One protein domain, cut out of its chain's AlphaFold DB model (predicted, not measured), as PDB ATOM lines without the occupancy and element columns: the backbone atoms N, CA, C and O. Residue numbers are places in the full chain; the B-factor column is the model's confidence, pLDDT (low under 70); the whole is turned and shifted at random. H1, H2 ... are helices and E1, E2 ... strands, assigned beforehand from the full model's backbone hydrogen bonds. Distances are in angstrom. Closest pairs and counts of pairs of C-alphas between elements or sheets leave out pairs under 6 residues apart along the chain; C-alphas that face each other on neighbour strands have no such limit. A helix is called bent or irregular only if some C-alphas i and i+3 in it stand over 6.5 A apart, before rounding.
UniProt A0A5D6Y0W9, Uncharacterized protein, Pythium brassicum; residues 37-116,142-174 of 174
ATOM      1  N   ASP A  37     362.710 352.731 463.486       72.69
ATOM      2  CA  ASP A  37     363.909 352.346 462.758       72.69
ATOM      3  C   ASP A  37     364.928 353.477 462.945       72.69
ATOM      4  O   ASP A  37     364.593 354.652 462.812       72.69
ATOM      5  N   VAL A  38     366.166 353.138 463.301       74.31
ATOM      6  CA  VAL A  38     367.248 354.121 463.481       74.31
ATOM      7  C   VAL A  38     367.413 354.960 462.208       74.31
ATOM      8  O   VAL A  38     367.721 356.147 462.277       74.31
ATOM      9  N   ASN A  39     367.123 354.362 461.050       75.69
ATOM     10  CA  ASN A  39     367.069 355.071 459.778       75.69
ATOM     11  C   ASN A  39     365.937 356.102 459.717       75.69
ATOM     12  O   ASN A  39     366.152 357.201 459.221       75.69
ATOM     13  N   GLU A  40     364.753 355.779 460.238       77.38
ATOM     14  CA  GLU A  40     363.623 356.708 460.283       77.38
ATOM     15  C   GLU A  40     363.893 357.864 461.259       77.38
ATOM     16  O   GLU A  40     363.575 359.013 460.952       77.38
ATOM     17  N   GLU A  41     364.532 357.593 462.407       80.00
ATOM     18  CA  GLU A  41     365.003 358.645 463.323       80.00
ATOM     19  C   GLU A  41     365.978 359.585 462.612       80.00
ATOM     20  O   GLU A  41     365.806 360.806 462.660       80.00
ATOM     21  N   PHE A  42     366.970 359.015 461.922       84.00
ATOM     22  CA  PHE A  42     367.966 359.770 461.169       84.00
ATOM     23  C   PHE A  42     367.323 360.623 460.077       84.00
ATOM     24  O   PHE A  42     367.584 361.820 460.003       84.00
ATOM     25  N   GLU A  43     366.448 360.044 459.255       84.69
ATOM     26  CA  GLU A  43     365.767 360.770 458.182       84.69
ATOM     27  C   GLU A  43     364.891 361.898 458.726       84.69
ATOM     28  O   GLU A  43     364.854 362.983 458.149       84.69
ATOM     29  N   ARG A  44     364.223 361.687 459.863       84.94
ATOM     30  CA  ARG A  44     363.410 362.723 460.503       84.94
ATOM     31  C   ARG A  44     364.265 363.887 461.002       84.94
ATOM     32  O   ARG A  44     363.890 365.041 460.797       84.94
ATOM     33  N   ALA A  45     365.405 363.600 461.626       84.94
ATOM     34  CA  ALA A  45     366.337 364.624 462.093       84.94
ATOM     35  C   ALA A  45     367.036 365.352 460.929       84.94
ATOM     36  O   ALA A  45     367.147 366.576 460.958       84.94
ATOM     37  N   ALA A  46     367.435 364.631 459.879       86.06
ATOM     38  CA  ALA A  46     368.048 365.206 458.683       86.06
ATOM     39  C   ALA A  46     367.076 366.128 457.930       86.06
ATOM     40  O   ALA A  46     367.431 367.260 457.621       86.06
ATOM     41  N   ARG A  47     365.819 365.707 457.731       87.06
ATOM     42  CA  ARG A  47     364.778 366.565 457.131       87.06
ATOM     43  C   ARG A  47     364.500 367.806 457.970       87.06
ATOM     44  O   ARG A  47     364.238 368.876 457.434       87.06
ATOM     45  N   PHE A  48     364.532 367.675 459.296       87.75
ATOM     46  CA  PHE A  48     364.381 368.827 460.177       87.75
ATOM     47  C   PHE A  48     365.529 369.829 459.996       87.75
ATOM     48  O   PHE A  48     365.265 371.023 459.866       87.75
ATOM     49  N   LEU A  49     366.775 369.345 459.938       85.50
ATOM     50  CA  LEU A  49     367.946 370.172 459.639       85.50
ATOM     51  C   LEU A  49     367.820 370.857 458.278       85.50
ATOM     52  O   LEU A  49     368.001 372.068 458.196       85.50
ATOM     53  N   GLU A  50     367.458 370.115 457.232       85.75
ATOM     54  CA  GLU A  50     367.235 370.666 455.892       85.75
ATOM     55  C   GLU A  50     366.191 371.781 455.906       85.75
ATOM     56  O   GLU A  50     366.445 372.854 455.370       85.75
ATOM     57  N   ASN A  51     365.051 371.579 456.569       85.56
ATOM     58  CA  ASN A  51     363.990 372.585 456.637       85.56
ATOM     59  C   ASN A  51     364.417 373.841 457.410       85.56
ATOM     60  O   ASN A  51     364.135 374.956 456.973       85.56
ATOM     61  N   GLN A  52     365.110 373.672 458.542       83.94
ATOM     62  CA  GLN A  52     365.607 374.801 459.334       83.94
ATOM     63  C   GLN A  52     366.667 375.607 458.578       83.94
ATOM     64  O   GLN A  52     366.673 376.837 458.610       83.94
ATOM     65  N   LEU A  53     367.549 374.924 457.852       83.06
ATOM     66  CA  LEU A  53     368.621 375.557 457.093       83.06
ATOM     67  C   LEU A  53     368.142 376.109 455.743       83.06
ATOM     68  O   LEU A  53     368.684 377.105 455.266       83.06
ATOM     69  N   ALA A  54     367.079 375.548 455.161       77.81
ATOM     70  CA  ALA A  54     366.424 376.087 453.971       77.81
ATOM     71  C   ALA A  54     365.877 377.502 454.214       77.81
ATOM     72  O   ALA A  54     365.940 378.350 453.318       77.81
ATOM     73  N   ALA A  55     365.430 377.800 455.441       75.06
ATOM     74  CA  ALA A  55     365.036 379.153 455.838       75.06
ATOM     75  C   ALA A  55     366.188 380.171 455.705       75.06
ATOM     76  O   ALA A  55     365.946 381.361 455.509       75.06
ATOM     77  N   GLN A  56     367.443 379.711 455.726       73.88
ATOM     78  CA  GLN A  56     368.647 380.544 455.640       73.88
ATOM     79  C   GLN A  56     369.175 380.721 454.198       73.88
ATOM     80  O   GLN A  56     370.335 381.089 454.006       73.88
ATOM     81  N   ARG A  57     368.319 380.489 453.182       63.25
ATOM     82  CA  ARG A  57     368.501 380.792 451.741       63.25
ATOM     83  C   ARG A  57     369.922 380.549 451.207       63.25
ATOM     84  O   ARG A  57     370.687 381.483 450.983       63.25
ATOM     85  N   GLY A  58     370.263 379.284 450.957       67.62
ATOM     86  CA  GLY A  58     371.460 378.894 450.192       67.62
ATOM     87  C   GLY A  58     372.804 379.053 450.915       67.62
ATOM     88  O   GLY A  58     373.836 378.712 450.342       67.62
ATOM     89  N   ARG A  59     372.808 379.528 452.169       81.50
ATOM     90  CA  ARG A  59     374.021 379.631 453.000       81.50
ATOM     91  C   ARG A  59     374.531 378.288 453.502       81.50
ATOM     92  O   ARG A  59     375.721 378.172 453.780       81.50
ATOM     93  N   TYR A  60     373.641 377.308 453.608       83.38
ATOM     94  CA  TYR A  60     373.939 375.988 454.142       83.38
ATOM     95  C   TYR A  60     373.397 374.901 453.221       83.38
ATOM     96  O   TYR A  60     372.339 375.047 452.609       83.38
ATOM     97  N   GLU A  61     374.134 373.804 453.149       83.88
ATOM     98  CA  GLU A  61     373.786 372.574 452.456       83.88
ATOM     99  C   GLU A  61     373.864 371.422 453.454       83.88
ATOM    100  O   GLU A  61     374.849 371.291 454.174       83.88
ATOM    101  N   VAL A  62     372.847 370.564 453.478       84.06
ATOM    102  CA  VAL A  62     372.900 369.314 454.240       84.06
ATOM    103  C   VAL A  62     373.248 368.192 453.273       84.06
ATOM    104  O   VAL A  62     372.508 367.925 452.330       84.06
ATOM    105  N   ARG A  63     374.384 367.530 453.490       82.62
ATOM    106  CA  ARG A  63     374.838 366.414 452.660       82.62
ATOM    107  C   ARG A  63     374.818 365.124 453.459       82.62
ATOM    108  O   ARG A  63     375.588 364.947 454.400       82.62
ATOM    109  N   ILE A  64     373.953 364.198 453.056       81.69
ATOM    110  CA  ILE A  64     373.907 362.860 453.642       81.69
ATOM    111  C   ILE A  64     375.026 362.027 453.021       81.69
ATOM    112  O   ILE A  64     375.080 361.808 451.811       81.69
ATOM    113  N   THR A  65     375.926 361.558 453.871       74.38
ATOM    114  CA  THR A  65     376.997 360.633 453.524       74.38
ATOM    115  C   THR A  65     376.678 359.266 454.113       74.38
ATOM    116  O   THR A  65     376.345 359.109 455.289       74.38
ATOM    117  N   VAL A  66     376.740 358.254 453.255       65.56
ATOM    118  CA  VAL A  66     376.723 356.858 453.680       65.56
ATOM    119  C   VAL A  66     378.183 356.422 453.684       65.56
ATOM    120  O   VAL A  66     378.834 356.588 452.649       65.56
ATOM    121  N   PRO A  67     378.737 355.917 454.799       55.06
ATOM    122  CA  PRO A  67     380.115 355.456 454.816       55.06
ATOM    123  C   PRO A  67     380.276 354.324 453.793       55.06
ATOM    124  O   PRO A  67     379.820 353.198 453.995       55.06
ATOM    125  N   SER A  68     380.906 354.649 452.663       44.50
ATOM    126  CA  SER A  68     381.322 353.693 451.642       44.50
ATOM    127  C   SER A  68     382.573 353.001 452.155       44.50
ATOM    128  O   SER A  68     383.695 353.434 451.913       44.50
ATOM    129  N   SER A  69     382.393 351.965 452.962       46.31
ATOM    130  CA  SER A  69     383.512 351.149 453.396       46.31
ATOM    131  C   SER A  69     383.119 349.688 453.347       46.31
ATOM    132  O   SER A  69     382.384 349.175 454.195       46.31
ATOM    133  N   ALA A  70     383.693 348.995 452.367       44.28
ATOM    134  CA  ALA A  70     383.824 347.546 452.360       44.28
ATOM    135  C   ALA A  70     384.439 347.003 453.676       44.28
ATOM    136  O   ALA A  70     384.241 345.834 453.989       44.28
ATOM    137  N   ALA A  71     385.086 347.844 454.502       46.03
ATOM    138  CA  ALA A  71     385.583 347.489 455.835       46.03
ATOM    139  C   ALA A  71     384.529 347.591 456.968       46.03
ATOM    140  O   ALA A  71     384.770 347.105 458.070       46.03
ATOM    141  N   HIS A  72     383.341 348.163 456.726       44.94
ATOM    142  CA  HIS A  72     382.212 348.158 457.678       44.94
ATOM    143  C   HIS A  72     381.055 347.245 457.251       44.94
ATOM    144  O   HIS A  72     380.210 346.894 458.074       44.94
ATOM    145  N   ALA A  73     381.054 346.770 456.001       42.28
ATOM    146  CA  ALA A  73     380.092 345.787 455.501       42.28
ATOM    147  C   ALA A  73     380.181 344.418 456.216       42.28
ATOM    148  O   ALA A  73     379.191 343.688 456.277       42.28
ATOM    149  N   ALA A  74     381.334 344.085 456.813       44.09
ATOM    150  CA  ALA A  74     381.514 342.854 457.585       44.09
ATOM    151  C   ALA A  74     380.847 342.903 458.979       44.09
ATOM    152  O   ALA A  74     380.487 341.861 459.533       44.09
ATOM    153  N   ALA A  75     380.594 344.099 459.526       42.47
ATOM    154  CA  ALA A  75     379.840 344.287 460.763       42.47
ATOM    155  C   ALA A  75     378.335 344.366 460.446       42.47
ATOM    156  O   ALA A  75     377.722 345.432 460.378       42.47
ATOM    157  N   LYS A  76     377.733 343.198 460.201       42.22
ATOM    158  CA  LYS A  76     376.295 343.000 459.952       42.22
ATOM    159  C   LYS A  76     375.397 343.934 460.797       42.22
ATOM    160  O   LYS A  76     375.355 343.833 462.021       42.22
ATOM    161  N   LYS A  77     374.551 344.711 460.099       43.94
ATOM    162  CA  LYS A  77     373.320 345.396 460.574       43.94
ATOM    163  C   LYS A  77     373.443 346.730 461.326       43.94
ATOM    164  O   LYS A  77     372.595 347.022 462.178       43.94
ATOM    165  N   ALA A  78     374.391 347.591 460.977       48.88
ATOM    166  CA  ALA A  78     374.209 349.018 461.232       48.88
ATOM    167  C   ALA A  78     374.981 349.875 460.222       48.88
ATOM    168  O   ALA A  78     376.130 350.244 460.435       48.88
ATOM    169  N   GLN A  79     374.342 350.172 459.090       53.47
ATOM    170  CA  GLN A  79     374.787 351.249 458.210       53.47
ATOM    171  C   GLN A  79     374.519 352.570 458.933       53.47
ATOM    172  O   GLN A  79     373.410 353.094 458.892       53.47
ATOM    173  N   TYR A  80     375.506 353.072 459.665       61.25
ATOM    174  CA  TYR A  80     375.387 354.351 460.350       61.25
ATOM    175  C   TYR A  80     375.562 355.470 459.323       61.25
ATOM    176  O   TYR A  80     376.640 355.643 458.763       61.25
ATOM    177  N   ARG A  81     374.467 356.166 459.002       71.25
ATOM    178  CA  ARG A  81     374.466 357.336 458.117       71.25
ATOM    179  C   ARG A  81     374.966 358.561 458.884       71.25
ATOM    180  O   ARG A  81     374.701 358.684 460.083       71.25
ATOM    181  N   THR A  82     375.609 359.474 458.169       80.75
ATOM    182  CA  THR A  82     376.048 360.766 458.696       80.75
ATOM    183  C   THR A  82     375.500 361.877 457.810       80.75
ATOM    184  O   THR A  82     375.618 361.803 456.589       80.75
ATOM    185  N   ALA A  83     374.903 362.915 458.386       84.19
ATOM    186  CA  ALA A  83     374.527 364.130 457.672       84.19
ATOM    187  C   ALA A  83     375.484 365.260 458.056       84.19
ATOM    188  O   ALA A  83     375.645 365.576 459.231       84.19
ATOM    189  N   LEU A  84     376.117 365.861 457.055       86.88
ATOM    190  CA  LEU A  84     377.032 366.985 457.212       86.88
ATOM    191  C   LEU A  84     376.293 368.279 456.895       86.88
ATOM    192  O   LEU A  84     375.664 368.378 455.844       86.88
ATOM    193  N   VAL A  85     376.395 369.268 457.774       86.00
ATOM    194  CA  VAL A  85     375.941 370.634 457.519       86.00
ATOM    195  C   VAL A  85     377.131 371.427 457.008       86.00
ATOM    196  O   VAL A  85     378.101 371.645 457.732       86.00
ATOM    197  N   ILE A  86     377.062 371.834 455.747       86.06
ATOM    198  CA  ILE A  86     378.127 372.522 455.032       86.06
ATOM    199  C   ILE A  86     377.707 373.971 454.815       86.06
ATOM    200  O   ILE A  86     376.733 374.251 454.120       86.06
ATOM    201  N   SER A  87     378.461 374.901 455.380       87.19
ATOM    202  CA  SER A  87     378.381 376.319 455.064       87.19
ATOM    203  C   SER A  87     378.982 376.587 453.683       87.19
ATOM    204  O   SER A  87     380.139 376.260 453.413       87.19
ATOM    205  N   ARG A  88     378.191 377.214 452.810       84.12
ATOM    206  CA  ARG A  88     378.584 377.672 451.466       84.12
ATOM    207  C   ARG A  88     378.861 379.174 451.393       84.12
ATOM    208  O   ARG A  88     379.187 379.680 450.326       84.12
ATOM    209  N   HIS A  89     378.705 379.902 452.497       82.62
ATOM    210  CA  HIS A  89     378.880 381.357 452.507       82.62
ATOM    211  C   HIS A  89     380.347 381.796 452.662       82.62
ATOM    212  O   HIS A  89     380.656 382.978 452.522       82.62
ATOM    213  N   HIS A  90     381.254 380.855 452.929       77.62
ATOM    214  CA  HIS A  90     382.696 381.081 452.936       77.62
ATOM    215  C   HIS A  90     383.321 380.796 451.565       77.62
ATOM    216  O   HIS A  90     382.830 379.964 450.809       77.62
ATOM    217  N   ALA A  91     384.467 381.432 451.284       77.88
ATOM    218  CA  ALA A  91     385.249 381.189 450.066       77.88
ATOM    219  C   ALA A  91     385.677 379.716 449.908       77.88
ATOM    220  O   ALA A  91     385.780 379.210 448.794       77.88
ATOM    221  N   VAL A  92     385.893 379.024 451.031       81.81
ATOM    222  CA  VAL A  92     386.073 377.571 451.100       81.81
ATOM    223  C   VAL A  92     384.918 377.011 451.928       81.81
ATOM    224  O   VAL A  92     384.778 377.448 453.072       81.81
ATOM    225  N   PRO A  93     384.104 376.075 451.401       85.00
ATOM    226  CA  PRO A  93     383.007 375.482 452.155       85.00
ATOM    227  C   PRO A  93     383.493 374.853 453.462       85.00
ATOM    228  O   PRO A  93     384.498 374.138 453.474       85.00
ATOM    229  N   ARG A  94     382.783 375.116 454.561       84.94
ATOM    230  CA  ARG A  94     383.144 374.628 455.902       84.94
ATOM    231  C   ARG A  94     382.076 373.699 456.440       84.94
ATOM    232  O   ARG A  94     380.898 373.899 456.170       84.94
ATOM    233  N   ILE A  95     382.484 372.683 457.191       85.44
ATOM    234  CA  ILE A  95     381.544 371.835 457.925       85.44
ATOM    235  C   ILE A  95     381.261 372.528 459.254       85.44
ATOM    236  O   ILE A  95     382.172 372.778 460.033       85.44
ATOM    237  N   GLU A  96     379.996 372.836 459.484       85.69
ATOM    238  CA  GLU A  96     379.514 373.595 460.642       85.69
ATOM    239  C   GLU A  96     378.944 372.658 461.706       85.69
ATOM    240  O   GLU A  96     379.034 372.917 462.905       85.69
ATOM    241  N   ALA A  97     378.368 371.538 461.262       86.62
ATOM    242  CA  ALA A  97     377.873 370.486 462.130       86.62
ATOM    243  C   ALA A  97     377.837 369.124 461.426       86.62
ATOM    244  O   ALA A  97     377.803 369.022 460.199       86.62
ATOM    245  N   GLU A  98     377.797 368.067 462.224       88.25
ATOM    246  CA  GLU A  98     377.700 366.679 461.798       88.25
ATOM    247  C   GLU A  98     376.666 365.948 462.656       88.25
ATOM    248  O   GLU A  98     376.816 365.812 463.868       88.25
ATOM    249  N   LEU A  99     375.600 365.468 462.025       86.75
ATOM    250  CA  LEU A  99     374.603 364.602 462.636       86.75
ATOM    251  C   LEU A  99     374.966 363.153 462.331       86.75
ATOM    252  O   LEU A  99     375.017 362.753 461.169       86.75
ATOM    253  N   PHE A 100     375.148 362.341 463.363       85.44
ATOM    254  CA  PHE A 100     375.510 360.937 463.209       85.44
ATOM    255  C   PHE A 100     374.740 360.057 464.187       85.44
ATOM    256  O   PHE A 100     374.203 360.503 465.205       85.44
ATOM    257  N   VAL A 101     374.671 358.773 463.856       83.31
ATOM    258  CA  VAL A 101     374.098 357.764 464.742       83.31
ATOM    259  C   VAL A 101     375.149 357.336 465.763       83.31
ATOM    260  O   VAL A 101     376.234 356.892 465.392       83.31
ATOM    261  N   ASP A 102     374.813 357.405 467.048       79.81
ATOM    262  CA  ASP A 102     375.685 356.922 468.111       79.81
ATOM    263  C   ASP A 102     375.515 355.405 468.294       79.81
ATOM    264  O   ASP A 102     374.467 354.901 468.718       79.81
ATOM    265  N   ALA A 103     376.573 354.658 467.973       71.94
ATOM    266  CA  ALA A 103     376.594 353.207 468.082       71.94
ATOM    267  C   ALA A 103     376.390 352.705 469.523       71.94
ATOM    268  O   ALA A 103     375.784 351.646 469.704       71.94
ATOM    269  N   GLN A 104     376.841 353.453 470.537       73.75
ATOM    270  CA  GLN A 104     376.637 353.113 471.946       73.75
ATOM    271  C   GLN A 104     375.165 353.257 472.320       73.75
ATOM    272  O   GLN A 104     374.591 352.318 472.866       73.75
ATOM    273  N   LEU A 105     374.510 354.354 471.927       73.94
ATOM    274  CA  LEU A 105     373.072 354.534 472.170       73.94
ATOM    275  C   LEU A 105     372.233 353.475 471.444       73.94
ATOM    276  O   LEU A 105     371.248 352.963 471.983       73.94
ATOM    277  N   VAL A 106     372.634 353.091 470.228       73.38
ATOM    278  CA  VAL A 106     372.003 351.980 469.504       73.38
ATOM    279  C   VAL A 106     372.218 350.650 470.230       73.38
ATOM    280  O   VAL A 106     371.278 349.856 470.324       73.38
ATOM    281  N   ALA A 107     373.420 350.389 470.749       70.94
ATOM    282  CA  ALA A 107     373.726 349.183 471.514       70.94
ATOM    283  C   ALA A 107     372.930 349.126 472.827       70.94
ATOM    284  O   ALA A 107     372.278 348.117 473.083       70.94
ATOM    285  N   GLU A 108     372.876 350.219 473.591       70.88
ATOM    286  CA  GLU A 108     372.074 350.347 474.814       70.88
ATOM    287  C   GLU A 108     370.587 350.103 474.538       70.88
ATOM    288  O   GLU A 108     369.915 349.332 475.229       70.88
ATOM    289  N   ARG A 109     370.053 350.692 473.463       70.88
ATOM    290  CA  ARG A 109     368.661 350.464 473.057       70.88
ATOM    291  C   ARG A 109     368.415 348.999 472.671       70.88
ATOM    292  O   ARG A 109     367.333 348.467 472.928       70.88
ATOM    293  N   ARG A 110     369.404 348.315 472.083       66.31
ATOM    294  CA  ARG A 110     369.341 346.873 471.777       66.31
ATOM    295  C   ARG A 110     369.410 346.010 473.044       66.31
ATOM    296  O   ARG A 110     368.659 345.037 473.126       66.31
ATOM    297  N   THR A 111     370.222 346.370 474.039       62.81
ATOM    298  CA  THR A 111     370.316 345.640 475.317       62.81
ATOM    299  C   THR A 111     369.074 345.834 476.180       62.81
ATOM    300  O   THR A 111     368.580 344.880 476.765       62.81
ATOM    301  N   HIS A 112     368.468 347.024 476.183       56.72
ATOM    302  CA  HIS A 112     367.182 347.245 476.859       56.72
ATOM    303  C   HIS A 112     366.009 346.508 476.188       56.72
ATOM    304  O   HIS A 112     365.007 346.216 476.836       56.72
ATOM    305  N   LYS A 113     366.139 346.155 474.902       53.06
ATOM    306  CA  LYS A 113     365.176 345.326 474.154       53.06
ATOM    307  C   LYS A 113     365.312 343.825 474.452       53.06
ATOM    308  O   LYS A 113     364.382 343.068 474.188       53.06
ATOM    309  N   THR A 114     366.453 343.396 474.993       49.19
ATOM    310  CA  THR A 114     366.766 342.012 475.375       49.19
ATOM    311  C   THR A 114     366.956 341.960 476.886       49.19
ATOM    312  O   THR A 114     368.071 341.962 477.391       49.19
ATOM    313  N   GLY A 115     365.863 341.977 477.647       41.97
ATOM    314  CA  GLY A 115     365.955 341.827 479.098       41.97
ATOM    315  C   GLY A 115     366.651 340.515 479.475       41.97
ATOM    316  O   GLY A 115     366.019 339.472 479.381       41.97
ATOM    317  N   ALA A 116     367.935 340.587 479.851       47.59
ATOM    318  CA  ALA A 116     368.656 339.756 480.826       47.59
ATOM    319  C   ALA A 116     370.180 339.804 480.590       47.59
ATOM    320  O   ALA A 116     370.786 338.831 480.160       47.59
ATOM    321  N   ARG A 142     364.837 356.765 474.074       69.62
ATOM    322  CA  ARG A 142     365.828 357.845 473.920       69.62
ATOM    323  C   ARG A 142     366.399 357.847 472.492       69.62
ATOM    324  O   ARG A 142     366.721 356.750 472.025       69.62
ATOM    325  N   PRO A 143     366.509 359.000 471.798       78.50
ATOM    326  CA  PRO A 143     366.986 359.054 470.413       78.50
ATOM    327  C   PRO A 143     368.372 358.433 470.277       78.50
ATOM    328  O   PRO A 143     369.158 358.468 471.220       78.50
ATOM    329  N   THR A 144     368.681 357.875 469.111       83.06
ATOM    330  CA  THR A 144     369.985 357.235 468.857       83.06
ATOM    331  C   THR A 144     370.997 358.143 468.156       83.06
ATOM    332  O   THR A 144     372.085 357.704 467.798       83.06
ATOM    333  N   LEU A 145     370.650 359.416 467.964       84.44
ATOM    334  CA  LEU A 145     371.438 360.381 467.203       84.44
ATOM    335  C   LEU A 145     372.182 361.356 468.111       84.44
ATOM    336  O   LEU A 145     371.675 361.745 469.168       84.44
ATOM    337  N   ARG A 146     373.348 361.812 467.657       86.06
ATOM    338  CA  ARG A 146     374.103 362.913 468.263       86.06
ATOM    339  C   ARG A 146     374.513 363.911 467.195       86.06
ATOM    340  O   ARG A 146     374.663 363.561 466.026       86.06
ATOM    341  N   LEU A 147     374.656 365.161 467.616       86.62
ATOM    342  CA  LEU A 147     375.103 366.253 466.762       86.62
ATOM    343  C   LEU A 147     376.460 366.750 467.257       86.62
ATOM    344  O   LEU A 147     376.594 367.117 468.419       86.62
ATOM    345  N   ARG A 148     377.462 366.785 466.392       86.69
ATOM    346  CA  ARG A 148     378.716 367.491 466.649       86.69
ATOM    347  C   ARG A 148     378.646 368.853 465.980       86.69
ATOM    348  O   ARG A 148     378.256 368.941 464.823       86.69
ATOM    349  N   VAL A 149     378.984 369.898 466.716       87.00
ATOM    350  CA  VAL A 149     378.933 371.292 466.282       87.00
ATOM    351  C   VAL A 149     380.354 371.831 466.232       87.00
ATOM    352  O   VAL A 149     381.073 371.751 467.224       87.00
ATOM    353  N   TYR A 150     380.735 372.369 465.077       87.25
ATOM    354  CA  TYR A 150     382.039 372.983 464.825       87.25
ATOM    355  C   TYR A 150     381.958 374.519 464.839       87.25
ATOM    356  O   TYR A 150     382.928 375.178 465.193       87.25
ATOM    357  N   ASP A 151     380.798 375.096 464.501       86.50
ATOM    358  CA  ASP A 151     380.510 376.520 464.713       86.50
ATOM    359  C   ASP A 151     379.349 376.678 465.702       86.50
ATOM    360  O   ASP A 151     378.167 376.501 465.380       86.50
ATOM    361  N   VAL A 152     379.699 377.010 466.943       86.31
ATOM    362  CA  VAL A 152     378.732 377.188 468.031       86.31
ATOM    363  C   VAL A 152     377.827 378.395 467.783       86.31
ATOM    364  O   VAL A 152     376.635 378.328 468.075       86.31
ATOM    365  N   ALA A 153     378.353 379.484 467.219       85.00
ATOM    366  CA  ALA A 153     377.577 380.701 467.002       85.00
ATOM    367  C   ALA A 153     376.473 380.481 465.957       85.00
ATOM    368  O   ALA A 153     375.363 380.993 466.115       85.00
ATOM    369  N   ALA A 154     376.759 379.688 464.923       81.50
ATOM    370  CA  ALA A 154     375.800 379.378 463.873       81.50
ATOM    371  C   ALA A 154     374.802 378.274 464.273       81.50
ATOM    372  O   ALA A 154     373.615 378.368 463.948       81.50
ATOM    373  N   MET A 155     375.260 377.223 464.962       86.31
ATOM    374  CA  MET A 155     374.493 375.977 465.097       86.31
ATOM    375  C   MET A 155     373.897 375.723 466.489       86.31
ATOM    376  O   MET A 155     373.042 374.844 466.606       86.31
ATOM    377  N   ASP A 156     374.261 376.469 467.542       88.19
ATOM    378  CA  ASP A 156     373.787 376.194 468.915       88.19
ATOM    379  C   ASP A 156     372.258 376.296 469.054       88.19
ATOM    380  O   ASP A 156     371.626 375.437 469.670       88.19
ATOM    381  N   ALA A 157     371.627 377.288 468.415       87.00
ATOM    382  CA  ALA A 157     370.167 377.417 468.426       87.00
ATOM    383  C   ALA A 157     369.474 376.202 467.775       87.00
ATOM    384  O   ALA A 157     368.509 375.661 468.321       87.00
ATOM    385  N   ILE A 158     370.009 375.730 466.645       86.62
ATOM    386  CA  ILE A 158     369.491 374.566 465.914       86.62
ATOM    387  C   ILE A 158     369.722 373.283 466.725       86.62
ATOM    388  O   ILE A 158     368.831 372.437 466.817       86.62
ATOM    389  N   ALA A 159     370.890 373.149 467.359       85.50
ATOM    390  CA  ALA A 159     371.240 372.018 468.212       85.50
ATOM    391  C   ALA A 159     370.304 371.909 469.427       85.50
ATOM    392  O   ALA A 159     369.767 370.831 469.711       85.50
ATOM    393  N   LYS A 160     370.033 373.037 470.094       87.12
ATOM    394  CA  LYS A 160     369.063 373.124 471.194       87.12
ATOM    395  C   LYS A 160     367.660 372.746 470.742       87.12
ATOM    396  O   LYS A 160     366.979 371.999 471.444       87.12
ATOM    397  N   GLU A 161     367.228 373.198 469.564       87.31
ATOM    398  CA  GLU A 161     365.904 372.852 469.045       87.31
ATOM    399  C   GLU A 161     365.790 371.358 468.700       87.31
ATOM    400  O   GLU A 161     364.804 370.711 469.065       87.31
ATOM    401  N   LEU A 162     366.818 370.774 468.076       85.75
ATOM    402  CA  LEU A 162     366.901 369.333 467.815       85.75
ATOM    403  C   LEU A 162     366.796 368.510 469.106       85.75
ATOM    404  O   LEU A 162     366.092 367.495 469.145       85.75
ATOM    405  N   GLN A 163     367.480 368.939 470.169       85.00
ATOM    406  CA  GLN A 163     367.438 368.263 471.463       85.00
ATOM    407  C   GLN A 163     366.072 368.433 472.144       85.00
ATOM    408  O   GLN A 163     365.497 367.453 472.620       85.00
ATOM    409  N   HIS A 164     365.510 369.645 472.134       85.31
ATOM    410  CA  HIS A 164     364.188 369.941 472.688       85.31
ATOM    411  C   HIS A 164     363.084 369.106 472.020       85.31
ATOM    412  O   HIS A 164     362.218 368.555 472.700       85.31
ATOM    413  N   LYS A 165     363.152 368.920 470.694       83.00
ATOM    414  CA  LYS A 165     362.217 368.068 469.936       83.00
ATOM    415  C   LYS A 165     362.496 366.569 470.058       83.00
ATOM    416  O   LYS A 165     361.815 365.778 469.407       83.00
ATOM    417  N   LYS A 166     363.468 366.163 470.884       85.75
ATOM    418  CA  LYS A 166     363.900 364.769 471.053       85.75
ATOM    419  C   LYS A 166     364.286 364.113 469.717       85.75
ATOM    420  O   LYS A 166     364.023 362.931 469.515       85.75
ATOM    421  N   LEU A 167     364.882 364.872 468.795       83.75
ATOM    422  CA  LEU A 167     365.420 364.342 467.535       83.75
ATOM    423  C   LEU A 167     366.862 363.855 467.707       83.75
ATOM    424  O   LEU A 167     367.269 362.903 467.053       83.75
ATOM    425  N   ILE A 168     367.608 364.451 468.637       83.62
ATOM    426  CA  ILE A 168     368.941 364.001 469.049       83.62
ATOM    427  C   ILE A 168     368.968 363.740 470.555       83.62
ATOM    428  O   ILE A 168     368.195 364.319 471.319       83.62
ATOM    429  N   ALA A 169     369.867 362.866 470.996       84.50
ATOM    430  CA  ALA A 169     370.076 362.582 472.411       84.50
ATOM    431  C   ALA A 169     370.901 363.663 473.113       84.50
ATOM    432  O   ALA A 169     370.723 363.895 474.309       84.50
ATOM    433  N   SER A 170     371.845 364.263 472.386       86.88
ATOM    434  CA  SER A 170     372.775 365.286 472.873       86.88
ATOM    435  C   SER A 170     373.532 365.907 471.702       86.88
ATOM    436  O   SER A 170     373.559 365.324 470.612       86.88
ATOM    437  N   TYR A 171     374.180 367.039 471.958       85.50
ATOM    438  CA  TYR A 171     375.150 367.631 471.052       85.50
ATOM    439  C   TYR A 171     376.477 367.919 471.766       85.50
ATOM    440  O   TYR A 171     376.503 368.073 472.986       85.50
ATOM    441  N   GLU A 172     377.569 367.934 471.009       85.69
ATOM    442  CA  GLU A 172     378.922 368.262 471.471       85.69
ATOM    443  C   GLU A 172     379.458 369.435 470.650       85.69
ATOM    444  O   GLU A 172     379.238 369.481 469.442       85.69
ATOM    445  N   THR A 173     380.170 370.358 471.290       85.56
ATOM    446  CA  THR A 173     380.852 371.484 470.635       85.56
ATOM    447  C   THR A 173     382.351 371.203 470.570       85.56
ATOM    448  O   THR A 173     382.916 370.772 471.579       85.56
ATOM    449  N   GLN A 174     382.978 371.433 469.417       71.50
ATOM    450  CA  GLN A 174     384.435 371.373 469.238       71.50
ATOM    451  C   GLN A 174     385.052 372.757 469.086       71.50
ATOM    452  O   GLN A 174     384.357 373.652 468.558       71.50
TER     453      GLN A 174
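AT A GLANCE: This is residues 37 to 116 and 142 to 174 of the 174 residues of an uncharacterized protein of Pythium brassicum (UniProt A0A5D6Y0W9). A strongly twisted sheet of five strands has two helices, H1 and H3, over one face and no named helix over the other. H2 runs off from the end of E3, and residues 110 to 116 stick out; the long loop of residues 66 to 81 joins E1 to E2. The 113 printed residues include three named helices and five named strands, in the order H1 E1 E2 E3 H2 E4 H3 E5. The sheet's order is E1 E2 E3 E4 E5, mixed, and the class is mixed, helices and strands. The whole is compact, with a radius of gyration of the C-alphas of 14.9 A and spans of 51 by 34 by 24 A.

IN THESE COORDINATES: The longest strand is E3, residues 94 to 101, 21.1 A from first to last C-alpha. E2 is residues 82 to 87, 16.1 A, and E1 is residues 60 to 65, 15.7 A. E4 is residues 145 to 149, and E5 is residues 170 to 173, ending at C-alpha 173 at (380.852, 371.484, 470.635). H1, residues 38 to 54, begins with C-alpha 38 at (367.248, 354.121, 463.481) and is 24.0 A long. H3 is residues 152 to 164, 16.9 A, and H2 is residues 103 to 113, 15.1 A. H3 is irregular: C-alphas 154 and 157 are 7.5 A apart.

HOW THE PARTS SIT: E1, E2 and E3 form a meander, each strand the antiparallel neighbour of the one before. N 63 and O 84 of hairpin E1 and E2 are 2.8 A apart, within hydrogen-bond range, as are N 85 and O 97 of hairpin E2 and E3, 2.8 A. E3 and E4 are antiparallel, with N 98 and O 148 at 2.8 A. E4 and E5 are parallel, with N 149 and O 172 at 2.8 A; E4, H3 and E5 form a strand-helix-strand unit, two parallel neighbour strands with a helix between, its crossover right-handed. H1 and H3 lie on the same face, making two layers, helices on one face of a sheet. H1, at a height over the sheet of 8.5 A, lies over E2 and, only just, E3, where 3 of its C-alphas fall; it runs along the strands, at 2 degrees to E2 on the local plane. H3, at 8.3 A, lies over E4 and runs along the strands, at 10 degrees to E4 on the local plane. Residues 45 to 52 of H1 and 158 to 162 of H3 only just touch, with 3 pairs of C-alphas within 8 A, the closest those of Ala 45 and Leu 162, 7.4 A. H2 is only just not on the sheet, with 4 pairs of C-alphas within 10 A, and is apart from H3. Every O i to N i+4 pair is within hydrogen-bond range in H1 and H2, and 7 of 9 in H3.

THE WHOLE: The C-alphas farthest apart, those of Ala 91 and Ala 116, are 54.2 A apart. Residues 117 to 141 are not printed, and C-alphas 116 and 142 are 19.6 A apart across this cut. The link from E1 to E2 is long. Mean pLDDT of the printed part is 75.8, and residues 57 to 58, 66 to 80, 110 to 116 and 142 are under 70.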